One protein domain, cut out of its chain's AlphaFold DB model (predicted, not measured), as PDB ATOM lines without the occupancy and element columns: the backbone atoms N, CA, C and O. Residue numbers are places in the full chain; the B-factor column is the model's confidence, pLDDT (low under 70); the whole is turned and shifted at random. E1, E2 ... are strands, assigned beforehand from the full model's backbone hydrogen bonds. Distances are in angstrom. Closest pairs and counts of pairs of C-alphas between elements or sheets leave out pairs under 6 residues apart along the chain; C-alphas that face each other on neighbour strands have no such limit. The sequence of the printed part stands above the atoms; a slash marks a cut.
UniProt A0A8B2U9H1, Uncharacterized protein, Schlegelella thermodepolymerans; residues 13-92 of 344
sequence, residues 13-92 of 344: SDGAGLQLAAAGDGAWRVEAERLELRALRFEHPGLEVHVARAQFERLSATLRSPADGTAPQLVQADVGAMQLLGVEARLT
ATOM      1  N   SER A  13    -101.149  11.237  39.092       65.69
ATOM      2  CA  SER A  13    -102.288  10.413  39.518       65.69
ATOM      3  C   SER A  13    -103.597  11.186  39.376       65.69
ATOM      4  O   SER A  13    -103.649  12.353  39.759       65.69
ATOM      5  N   ASP A  14    -104.640  10.530  38.873       71.75
ATOM      6  CA  ASP A  14    -106.013  11.045  38.831       71.75
ATOM      7  C   ASP A  14    -106.950  10.002  39.460       71.75
ATOM      8  O   ASP A  14    -106.744   8.796  39.287       71.75
ATOM      9  N   GLY A  15    -107.939  10.440  40.235       68.88
ATOM     10  CA  GLY A  15    -108.763   9.555  41.053       68.88
ATOM     11  C   GLY A  15    -110.173  10.090  41.258       68.88
ATOM     12  O   GLY A  15    -110.362  11.257  41.591       68.88
ATOM     13  N   ALA A  16    -111.162   9.214  41.094       74.19
ATOM     14  CA  ALA A  16    -112.565   9.493  41.373       74.19
ATOM     15  C   ALA A  16    -113.040   8.655  42.567       74.19
ATOM     16  O   ALA A  16    -112.693   7.478  42.693       74.19
ATOM     17  N   GLY A  17    -113.829   9.277  43.446       75.38
ATOM     18  CA  GLY A  17    -114.372   8.611  44.631       75.38
ATOM     19  C   GLY A  17    -113.309   8.194  45.650       75.38
ATOM     20  O   GLY A  17    -113.530   7.231  46.373       75.38
ATOM     21  N   LEU A  18    -112.156   8.875  45.693       84.38
ATOM     22  CA  LEU A  18    -111.086   8.560  46.639       84.38
ATOM     23  C   LEU A  18    -111.523   8.902  48.071       84.38
ATOM     24  O   LEU A  18    -111.759  10.066  48.394       84.38
ATOM     25  N   GLN A  19    -111.584   7.891  48.930       85.12
ATOM     26  CA  GLN A  19    -111.889   8.017  50.350       85.12
ATOM     27  C   GLN A  19    -110.748   7.427  51.175       85.12
ATOM     28  O   GLN A  19    -110.214   6.366  50.854       85.12
ATOM     29  N   LEU A  20    -110.372   8.126  52.245       85.38
ATOM     30  CA  LEU A  20    -109.408   7.647  53.227       85.38
ATOM     31  C   LEU A  20    -110.060   7.660  54.605       85.38
ATOM     32  O   LEU A  20    -110.558   8.693  55.049       85.38
ATOM     33  N   ALA A  21    -110.023   6.521  55.289       86.75
ATOM     34  CA  ALA A  21    -110.569   6.366  56.630       86.75
ATOM     35  C   ALA A  21    -109.567   5.655  57.542       86.75
ATOM     36  O   ALA A  21    -108.870   4.731  57.124       86.75
ATOM     37  N   ALA A  22    -109.500   6.063  58.809       83.69
ATOM     38  CA  ALA A  22    -108.768   5.302  59.814       83.69
ATOM     39  C   ALA A  22    -109.528   3.999  60.113       83.69
ATOM     40  O   ALA A  22    -110.728   4.031  60.379       83.69
ATOM     41  N   ALA A  23    -108.833   2.863  60.076       75.25
ATOM     42  CA  ALA A  23    -109.412   1.533  60.286       75.25
ATOM     43  C   ALA A  23    -109.181   0.984  61.713       75.25
ATOM     44  O   ALA A  23    -109.552  -0.151  61.998       75.25
ATOM     45  N   GLY A  24    -108.591   1.786  62.611       73.19
ATOM     46  CA  GLY A  24    -108.125   1.352  63.937       73.19
ATOM     47  C   GLY A  24    -106.696   0.792  63.904       73.19
ATOM     48  O   GLY A  24    -106.168   0.493  62.837       73.19
ATOM     49  N   ASP A  25    -106.030   0.713  65.061       72.56
ATOM     50  CA  ASP A  25    -104.699   0.094  65.237       72.56
ATOM     51  C   ASP A  25    -103.593   0.574  64.269       72.56
ATOM     52  O   ASP A  25    -102.736  -0.194  63.828       72.56
ATOM     53  N   GLY A  26    -103.607   1.863  63.903       77.75
ATOM     54  CA  GLY A  26    -102.629   2.454  62.975       77.75
ATOM     55  C   GLY A  26    -102.805   2.033  61.507       77.75
ATOM     56  O   GLY A  26    -101.935   2.314  60.673       77.75
ATOM     57  N   ALA A  27    -103.916   1.364  61.185       85.81
ATOM     58  CA  ALA A  27    -104.305   1.021  59.828       85.81
ATOM     59  C   ALA A  27    -105.190   2.105  59.192       85.81
ATOM     60  O   ALA A  27    -105.990   2.775  59.850       85.81
ATOM     61  N   TRP A  28    -105.054   2.237  57.879       88.75
ATOM     62  CA  TRP A  28    -105.776   3.160  57.018       88.75
ATOM     63  C   TRP A  28    -106.454   2.370  55.914       88.75
ATOM     64  O   TRP A  28    -105.824   1.534  55.270       88.75
ATOM     65  N   ARG A  29    -107.725   2.658  55.675       90.81
ATOM     66  CA  ARG A  29    -108.485   2.135  54.551       90.81
ATOM     67  C   ARG A  29    -108.543   3.193  53.460       90.81
ATOM     68  O   ARG A  29    -108.874   4.346  53.732       90.81
ATOM     69  N   VAL A  30    -108.198   2.787  52.248       91.00
ATOM     70  CA  VAL A  30    -108.237   3.597  51.035       91.00
ATOM     71  C   VAL A  30    -109.243   2.957  50.096       91.00
ATOM     72  O   VAL A  30    -109.082   1.797  49.731       91.00
ATOM     73  N   GLU A  31    -110.260   3.703  49.695       93.31
ATOM     74  CA  GLU A  31    -111.233   3.265  48.695       93.31
ATOM     75  C   GLU A  31    -111.217   4.224  47.514       93.31
ATOM     76  O   GLU A  31    -111.064   5.430  47.693       93.31
ATOM     77  N   ALA A  32    -111.349   3.701  46.299       92.12
ATOM     78  CA  ALA A  32    -111.505   4.506  45.098       92.12
ATOM     79  C   ALA A  32    -112.399   3.779  44.092       92.12
ATOM     80  O   ALA A  32    -112.170   2.613  43.763       92.12
ATOM     81  N   GLU A  33    -113.386   4.483  43.541       93.25
ATOM     82  CA  GLU A  33    -114.187   3.952  42.435       93.25
ATOM     83  C   GLU A  33    -113.324   3.773  41.190       93.25
ATOM     84  O   GLU A  33    -113.412   2.752  40.505       93.25
ATOM     85  N   ARG A  34    -112.448   4.749  40.934       93.19
ATOM     86  CA  ARG A  34    -111.460   4.696  39.865       93.19
ATOM     87  C   ARG A  34    -110.170   5.372  40.300       93.19
ATOM     88  O   ARG A  34    -110.187   6.516  40.746       93.19
ATOM     89  N   LEU A  35    -109.052   4.688  40.093       92.44
ATOM     90  CA  LEU A  35    -107.710   5.234  40.269       92.44
ATOM     91  C   LEU A  35    -106.910   5.033  38.990       92.44
ATOM     92  O   LEU A  35    -106.900   3.950  38.404       92.44
ATOM     93  N   GLU A  36    -106.211   6.074  38.567       93.44
ATOM     94  CA  GLU A  36    -105.347   6.032  37.406       93.44
ATOM     95  C   GLU A  36    -103.952   6.541  37.748       93.44
ATOM     96  O   GLU A  36    -103.773   7.658  38.233       93.44
ATOM     97  N   LEU A  37    -102.957   5.718  37.435       92.38
ATOM     98  CA  LEU A  37    -101.549   6.034  37.603       92.38
ATOM     99  C   LEU A  37    -100.853   6.030  36.244       92.38
ATOM    100  O   LEU A  37    -101.164   5.217  35.368       92.38
ATOM    101  N   ARG A  38     -99.896   6.941  36.064       93.50
ATOM    102  CA  ARG A  38     -99.169   7.113  34.802       93.50
ATOM    103  C   ARG A  38     -97.666   7.098  35.006       93.50
ATOM    104  O   ARG A  38     -97.171   7.577  36.029       93.50
ATOM    105  N   ALA A  39     -96.974   6.602  33.979       92.31
ATOM    106  CA  ALA A  39     -95.519   6.526  33.920       92.31
ATOM    107  C   ALA A  39     -94.933   5.872  35.182       92.31
ATOM    108  O   ALA A  39     -94.080   6.447  35.859       92.31
ATOM    109  N   LEU A  40     -95.450   4.690  35.529       91.56
ATOM    110  CA  LEU A  40     -94.916   3.915  36.641       91.56
ATOM    111  C   LEU A  40     -93.601   3.281  36.207       91.56
ATOM    112  O   LEU A  40     -93.516   2.675  35.137       91.56
ATOM    113  N   ARG A  41     -92.594   3.378  37.067       91.00
ATOM    114  CA  ARG A  41     -91.300   2.733  36.875       91.00
ATOM    115  C   ARG A  41     -90.961   1.919  38.110       91.00
ATOM    116  O   ARG A  41     -90.944   2.458  39.214       91.00
ATOM    117  N   PHE A  42     -90.677   0.643  37.898       87.00
ATOM    118  CA  PHE A  42     -90.220  -0.285  38.917       87.00
ATOM    119  C   PHE A  42     -88.814  -0.740  38.551       87.00
ATOM    120  O   PHE A  42     -88.568  -1.240  37.451       87.00
ATOM    121  N   GLU A  43     -87.891  -0.563  39.483       83.88
ATOM    122  CA  GLU A  43     -86.517  -1.023  39.343       83.88
ATOM    123  C   GLU A  43     -86.263  -2.133  40.352       83.88
ATOM    124  O   GLU A  43     -86.431  -1.953  41.559       83.88
ATOM    125  N   HIS A  44     -85.843  -3.284  39.845       76.81
ATOM    126  CA  HIS A  44     -85.375  -4.407  40.634       76.81
ATOM    127  C   HIS A  44     -83.981  -4.812  40.136       76.81
ATOM    128  O   HIS A  44     -83.685  -4.656  38.948       76.81
ATOM    129  N   PRO A  45     -83.092  -5.358  40.986       79.50
ATOM    130  CA  PRO A  45     -81.833  -5.923  40.513       79.50
ATOM    131  C   PRO A  45     -82.036  -6.877  39.321       79.50
ATOM    132  O   PRO A  45     -82.621  -7.952  39.467       79.50
ATOM    133  N   GLY A  46     -81.554  -6.469  38.142       80.12
ATOM    134  CA  GLY A  46     -81.633  -7.232  36.892       80.12
ATOM    135  C   GLY A  46     -82.951  -7.134  36.115       80.12
ATOM    136  O   GLY A  46     -83.068  -7.808  35.095       80.12
ATOM    137  N   LEU A  47     -83.919  -6.321  36.553       86.38
ATOM    138  CA  LEU A  47     -85.208  -6.132  35.882       86.38
ATOM    139  C   LEU A  47     -85.661  -4.670  35.987       86.38
ATOM    140  O   LEU A  47     -85.811  -4.129  37.079       86.38
ATOM    141  N   GLU A  48     -85.937  -4.058  34.845       90.94
ATOM    142  CA  GLU A  48     -86.611  -2.765  34.756       90.94
ATOM    143  C   GLU A  48     -88.016  -2.985  34.204       90.94
ATOM    144  O   GLU A  48     -88.175  -3.658  33.186       90.94
ATOM    145  N   VAL A  49     -89.032  -2.437  34.870       93.12
ATOM    146  CA  VAL A  49     -90.418  -2.475  34.395       93.12
ATOM    147  C   VAL A  49     -90.956  -1.059  34.298       93.12
ATOM    148  O   VAL A  49     -90.977  -0.314  35.276       93.12
ATOM    149  N   HIS A  50     -91.441  -0.702  33.119       95.25
ATOM    150  CA  HIS A  50     -92.177   0.520  32.866       95.25
ATOM    151  C   HIS A  50     -93.637   0.182  32.567       95.25
ATOM    152  O   HIS A  50     -93.924  -0.730  31.795       95.25
ATOM    153  N   VAL A  51     -94.569   0.922  33.163       95.31
ATOM    154  CA  VAL A  51     -95.999   0.837  32.856       95.31
ATOM    155  C   VAL A  51     -96.473   2.229  32.475       95.31
ATOM    156  O   VAL A  51     -96.517   3.134  33.310       95.31
ATOM    157  N   ALA A  52     -96.850   2.405  31.208       95.00
ATOM    158  CA  ALA A  52     -97.290   3.706  30.717       95.00
ATOM    159  C   ALA A  52     -98.546   4.194  31.456       95.00
ATOM    160  O   ALA A  52     -98.631   5.366  31.837       95.00
ATOM    161  N   ARG A  53     -99.510   3.293  31.691       95.62
ATOM    162  CA  ARG A  53    -100.748   3.600  32.416       95.62
ATOM    163  C   ARG A  53    -101.276   2.373  33.156       95.62
ATOM    164  O   ARG A  53    -101.380   1.301  32.566       95.62
ATOM    165  N   ALA A  54    -101.649   2.558  34.416       96.06
ATOM    166  CA  ALA A  54    -102.355   1.577  35.231       96.06
ATOM    167  C   ALA A  54    -103.700   2.164  35.666       96.06
ATOM    168  O   ALA A  54    -103.758   3.289  36.160       96.06
ATOM    169  N   GLN A  55    -104.774   1.418  35.449       96.06
ATOM    170  CA  GLN A  55    -106.134   1.783  35.826       96.06
ATOM    171  C   GLN A  55    -106.683   0.728  36.769       96.06
ATOM    172  O   GLN A  55    -106.547  -0.469  36.514       96.06
ATOM    173  N   PHE A  56    -107.327   1.195  37.826       95.94
ATOM    174  CA  PHE A  56    -107.968   0.374  38.834       95.94
ATOM    175  C   PHE A  56    -109.414   0.837  38.960       95.94
ATOM    176  O   PHE A  56    -109.669   2.038  39.061       95.94
ATOM    177  N   GLU A  57    -110.342  -0.108  38.962       96.50
ATOM    178  CA  GLU A  57    -111.759   0.124  39.210       96.50
ATOM    179  C   GLU A  57    -112.179  -0.633  40.463       96.50
ATOM    180  O   GLU A  57    -111.836  -1.809  40.623       96.50
ATOM    181  N   ARG A  58    -112.958   0.032  41.325       95.88
ATOM    182  CA  ARG A  58    -113.425  -0.512  42.609       95.88
ATOM    183  C   ARG A  58    -112.249  -1.002  43.463       95.88
ATOM    184  O   ARG A  58    -112.174  -2.179  43.807       95.88
ATOM    185  N   LEU A  59    -111.309  -0.100  43.734       95.81
ATOM    186  CA  LEU A  59    -110.152  -0.342  44.591       95.81
ATOM    187  C   LEU A  59    -110.556  -0.178  46.059       95.81
ATOM    188  O   LEU A  59    -111.100   0.855  46.441       95.81
ATOM    189  N   SER A  60    -110.204  -1.156  46.881       95.12
ATOM    190  CA  SER A  60    -110.199  -1.067  48.339       95.12
ATOM    191  C   SER A  60    -108.863  -1.599  48.834       95.12
ATOM    192  O   SER A  60    -108.493  -2.719  48.513       95.12
ATOM    193  N   ALA A  61    -108.121  -0.817  49.607       93.69
ATOM    194  CA  ALA A  61    -106.832  -1.216  50.153       93.69
ATOM    195  C   ALA A  61    -106.740  -0.869  51.636       93.69
ATOM    196  O   ALA A  61    -107.168   0.199  52.068       93.69
ATOM    197  N   THR A  62    -106.137  -1.761  52.412       92.75
ATOM    198  CA  THR A  62    -105.781  -1.521  53.809       92.75
ATOM    199  C   THR A  62    -104.273  -1.373  53.910       92.75
ATOM    200  O   THR A  62    -103.522  -2.295  53.597       92.75
ATOM    201  N   LEU A  63    -103.832  -0.204  54.358       90.94
ATOM    202  CA  LEU A  63    -102.436   0.138  54.588       90.94
ATOM    203  C   LEU A  63    -102.176   0.194  56.090       90.94
ATOM    204  O   LEU A  63    -102.990   0.723  56.842       90.94
ATOM    205  N   ARG A  64    -101.023  -0.281  56.547       88.94
ATOM    206  CA  ARG A  64    -100.572  -0.101  57.930       88.94
ATOM    207  C   ARG A  64     -99.355   0.800  57.944       88.94
ATOM    208  O   ARG A  64     -98.401   0.544  57.218       88.94
ATOM    209  N   SER A  65     -99.388   1.843  58.770       83.56
ATOM    210  CA  SER A  65     -98.209   2.681  59.002       83.56
ATOM    211  C   SER A  65     -97.326   2.015  60.058       83.56
ATOM    212  O   SER A  65     -97.787   1.821  61.185       83.56
ATOM    213  N   PRO A  66     -96.088   1.623  59.729       76.44
ATOM    214  CA  PRO A  66     -95.169   1.078  60.718       76.44
ATOM    215  C   PRO A  66     -94.802   2.128  61.780       76.44
ATOM    216  O   PRO A  66     -94.681   3.317  61.483       76.44
ATOM    217  N   ALA A  67     -94.599   1.694  63.028       72.75
ATOM    218  CA  ALA A  67     -94.259   2.589  64.141       72.75
ATOM    219  C   ALA A  67     -92.860   3.229  64.013       72.75
ATOM    220  O   ALA A  67     -92.571   4.219  64.679       72.75
ATOM    221  N   ASP A  68     -92.000   2.674  63.157       76.00
ATOM    222  CA  ASP A  68     -90.635   3.138  62.898       76.00
ATOM    223  C   ASP A  68     -90.555   4.284  61.867       76.00
ATOM    224  O   ASP A  68     -89.461   4.702  61.489       76.00
ATOM    225  N   GLY A  69     -91.703   4.805  61.413       69.81
ATOM    226  CA  GLY A  69     -91.773   5.907  60.450       69.81
ATOM    227  C   GLY A  69     -91.421   5.506  59.015       69.81
ATOM    228  O   GLY A  69     -91.213   6.380  58.172       69.81
ATOM    229  N   THR A  70     -91.340   4.205  58.716       76.75
ATOM    230  CA  THR A  70     -91.183   3.719  57.342       76.75
ATOM    231  C   THR A  70     -92.464   3.903  56.519       76.75
ATOM    232  O   THR A  70     -93.526   4.260  57.034       76.75
ATOM    233  N   ALA A  71     -92.357   3.718  55.200       76.38
ATOM    234  CA  ALA A  71     -93.494   3.867  54.296       76.38
ATOM    235  C   ALA A  71     -94.649   2.910  54.675       76.38
ATOM    236  O   ALA A  71     -94.380   1.791  55.124       76.38
ATOM    237  N   PRO A  72     -95.920   3.313  54.471       81.69
ATOM    238  CA  PRO A  72     -97.069   2.453  54.731       81.69
ATOM    239  C   PRO A  72     -96.943   1.120  53.990       81.69
ATOM    240  O   PRO A  72     -96.650   1.098  52.794       81.69
ATOM    241  N   GLN A  73     -97.185   0.020  54.695       87.19
ATOM    242  CA  GLN A  73     -97.180  -1.320  54.115       87.19
ATOM    243  C   GLN A  73     -98.594  -1.714  53.719       87.19
ATOM    244  O   GLN A  73     -99.540  -1.501  54.481       87.19
ATOM    245  N   LEU A  74     -98.737  -2.310  52.538       89.12
ATOM    246  CA  LEU A  74     -99.997  -2.922  52.161       89.12
ATOM    247  C   LEU A  74    -100.250  -4.148  53.038       89.12
ATOM    248  O   LEU A  74     -99.361  -4.972  53.222       89.12
ATOM    249  N   VAL A  75    -101.463  -4.253  53.571       91.19
ATOM    250  CA  VAL A  75    -101.940  -5.425  54.317       91.19
ATOM    251  C   VAL A  75    -102.832  -6.276  53.424       91.19
ATOM    252  O   VAL A  75    -102.654  -7.486  53.341       91.19
ATOM    253  N   GLN A  76    -103.774  -5.623  52.746       93.94
ATOM    254  CA  GLN A  76    -104.703  -6.258  51.822       93.94
ATOM    255  C   GLN A  76    -105.151  -5.250  50.765       93.94
ATOM    256  O   GLN A  76    -105.303  -4.066  51.079       93.94
ATOM    257  N   ALA A  77    -105.401  -5.704  49.542       95.12
ATOM    258  CA  ALA A  77    -106.120  -4.939  48.535       95.12
ATOM    259  C   ALA A  77    -107.081  -5.818  47.737       95.12
ATOM    260  O   ALA A  77    -106.766  -6.953  47.399       95.12
ATOM    261  N   ASP A  78    -108.204  -5.230  47.363       96.94
ATOM    262  CA  ASP A  78    -109.195  -5.779  46.457       96.94
ATOM    263  C   ASP A  78    -109.393  -4.785  45.311       96.94
ATOM    264  O   ASP A  78    -109.540  -3.578  45.531       96.94
ATOM    265  N   VAL A  79    -109.370  -5.280  44.076       97.12
ATOM    266  CA  VAL A  79    -109.602  -4.485  42.869       97.12
ATOM    267  C   VAL A  79    -110.585  -5.225  41.983       97.12
ATOM    268  O   VAL A  79    -110.292  -6.309  41.483       97.12
ATOM    269  N   GLY A  80    -111.738  -4.613  41.731       97.38
ATOM    270  CA  GLY A  80    -112.751  -5.207  40.865       97.38
ATOM    271  C   GLY A  80    -112.268  -5.409  39.426       97.38
ATOM    272  O   GLY A  80    -112.513  -6.462  38.847       97.38
ATOM    273  N   ALA A  81    -111.577  -4.423  38.850       97.38
ATOM    274  CA  ALA A  81    -110.921  -4.566  37.551       97.38
ATOM    275  C   ALA A  81    -109.608  -3.778  37.499       97.38
ATOM    276  O   ALA A  81    -109.537  -2.630  37.935       97.38
ATOM    277  N   MET A  82    -108.570  -4.385  36.928       97.12
ATOM    278  CA  MET A  82    -107.266  -3.762  36.713       97.12
ATOM    279  C   MET A  82    -106.911  -3.796  35.229       97.12
ATOM    280  O   MET A  82    -106.981  -4.849  34.594       97.12
ATOM    281  N   GLN A  83    -106.482  -2.660  34.678       97.44
ATOM    282  CA  GLN A  83    -105.976  -2.564  33.313       97.44
ATOM    283  C   GLN A  83    -104.607  -1.886  33.283       97.44
ATOM    284  O   GLN A  83    -104.463  -0.725  33.663       97.44
ATOM    285  N   LEU A  84    -103.603  -2.602  32.782       96.75
ATOM    286  CA  LEU A  84    -102.270  -2.077  32.510       96.75
ATOM    287  C   LEU A  84    -102.102  -1.888  31.003       96.75
ATOM    288  O   LEU A  84    -102.477  -2.754  30.212       96.75
ATOM    289  N   LEU A  85    -101.544  -0.752  30.600       96.94
ATOM    290  CA  LEU A  85    -101.311  -0.392  29.204       96.94
ATOM    291  C   LEU A  85     -99.850  -0.013  29.004       96.94
ATOM    292  O   LEU A  85     -99.287   0.728  29.817       96.94
ATOM    293  N   GLY A  86     -99.269  -0.485  27.899       95.88
ATOM    294  CA  GLY A  86     -97.881  -0.198  27.542       95.88
ATOM    295  C   GLY A  86     -96.911  -0.631  28.638       95.88
ATOM    296  O   GLY A  86     -96.147   0.195  29.139       95.88
ATOM    297  N   VAL A  87     -97.001  -1.898  29.052       96.25
ATOM    298  CA  VAL A  87     -96.023  -2.492  29.969       96.25
ATOM    299  C   VAL A  87     -94.803  -2.896  29.158       96.25
ATOM    300  O   VAL A  87     -94.931  -3.604  28.163       96.25
ATOM    301  N   GLU A  88     -93.626  -2.493  29.602       96.50
ATOM    302  CA  GLU A  88     -92.351  -2.946  29.067       96.50
ATOM    303  C   GLU A  88     -91.487  -3.423  30.228       96.50
ATOM    304  O   GLU A  88     -91.218  -2.671  31.159       96.50
ATOM    305  N   ALA A  89     -91.084  -4.686  30.191       93.69
ATOM    306  CA  ALA A  89     -90.215  -5.305  31.172       93.69
ATOM    307  C   ALA A  89     -88.936  -5.772  30.475       93.69
ATOM    308  O   ALA A  89     -88.982  -6.601  29.562       93.69
ATOM    309  N   ARG A  90     -87.791  -5.247  30.903       91.44
ATOM    310  CA  ARG A  90     -86.479  -5.539  30.325       91.44
ATOM    311  C   ARG A  90     -85.564  -6.166  31.362       91.44
ATOM    312  O   ARG A  90     -85.389  -5.626  32.455       91.44
ATOM    313  N   LEU A  91     -84.932  -7.280  31.004       86.38
ATOM    314  CA  LEU A  91     -83.854  -7.834  31.816       86.38
ATOM    315  C   LEU A  91     -82.589  -6.991  31.625       86.38
ATOM    316  O   LEU A  91     -82.012  -6.949  30.544       86.38
ATOM    317  N   THR A  92     -82.149  -6.311  32.683       77.44
ATOM    318  CA  THR A  92     -80.967  -5.426  32.671       77.44
ATOM    319  C   THR A  92     -79.697  -6.120  33.178       77.44
ATOM    320  O   THR A  92     -78.607  -5.551  33.165       77.44
TER     321      THR A  92
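This is residues 13 to 92 of the 344 residues of an uncharacterized protein of Schlegelella thermodepolymerans (UniProt A0A8B2U9H1). One sheet of long antiparallel strands is folded across its length into a V, with E3, E4 and E5 side by side and each bending sharply to run through both arms. The short strands E1 and E2 line the same edge of E3, E2 in one arm and E1 just past the fold in the other; the E2 to E3 and E4 to E5 turns lie at the tip of the arm with E2, and the E3 to E4 turn at the other tip. The printed part has 80 residues with five named strands, E1 to E5 in that order along the chain, and no named helix, an all-strand class. The sheet is branched and antiparallel, and E2, E3, E4 and E5 form a meander, each strand the antiparallel neighbour of the one before. The whole is loose, with a radius of gyration of the C-alphas of 14.6 A and spans of 41 by 31 by 18 A.

E1, residues 13 to 16, runs on into E2, residues 19 to 24, across a break of 2 residues at 86 degrees. E1 is antiparallel to E3, residues 27 to 44, at 155 degrees, with N 16 and O 34 2.9 A apart. E2 and E3 are a hairpin, antiparallel, with N 19 and O 31 2.8 A apart. The pairing of E3 is staggered: E2 pairs with its residues 27 to 31 and E1 with its residues 34 to 37, both on one side of it. On the other side is E4, residues 47 to 64, in a hairpin with E3 at 169 degrees; N 28 and O 63 are 2.8 A apart, N 44 and O 47 2.9 A. E4 and E5, residues 73 to 91, are a hairpin at 170 degrees, with N 64 and O 73 2.8 A apart. E3 bends by 116 degrees at residue 34, E4 by 116 degrees at residue 57 and E5 by 123 degrees at residue 76. E1, E2 and E5 are edge strands, and E5 is apart from E1 and E2.

E1 begins at C-alpha 13, (-102.288, 10.413, 39.518), and is 10.5 A long; E2 is 15.6 A. From first to last C-alpha E3 and E4 each measure 27.5 A, and E5, the longest strand by residues with 19, measures 26.8 A. C-alpha 34, where E3 bends, is at (-111.460, 4.696, 39.865). E5 ends at C-alpha 91, (-83.854, -7.834, 31.816).

The two C-alphas farthest apart, those of Gly 24 and Thr 92, are 42.0 A apart. The sheet is twisted, its C-alphas up to 9.1 A off the best plane. The printed part has no cut and no long link; the E4 to E5 link, 8 residues, is short. The mean pLDDT of the printed part is 88.0, and residues 13, 15 and 69 are under 70.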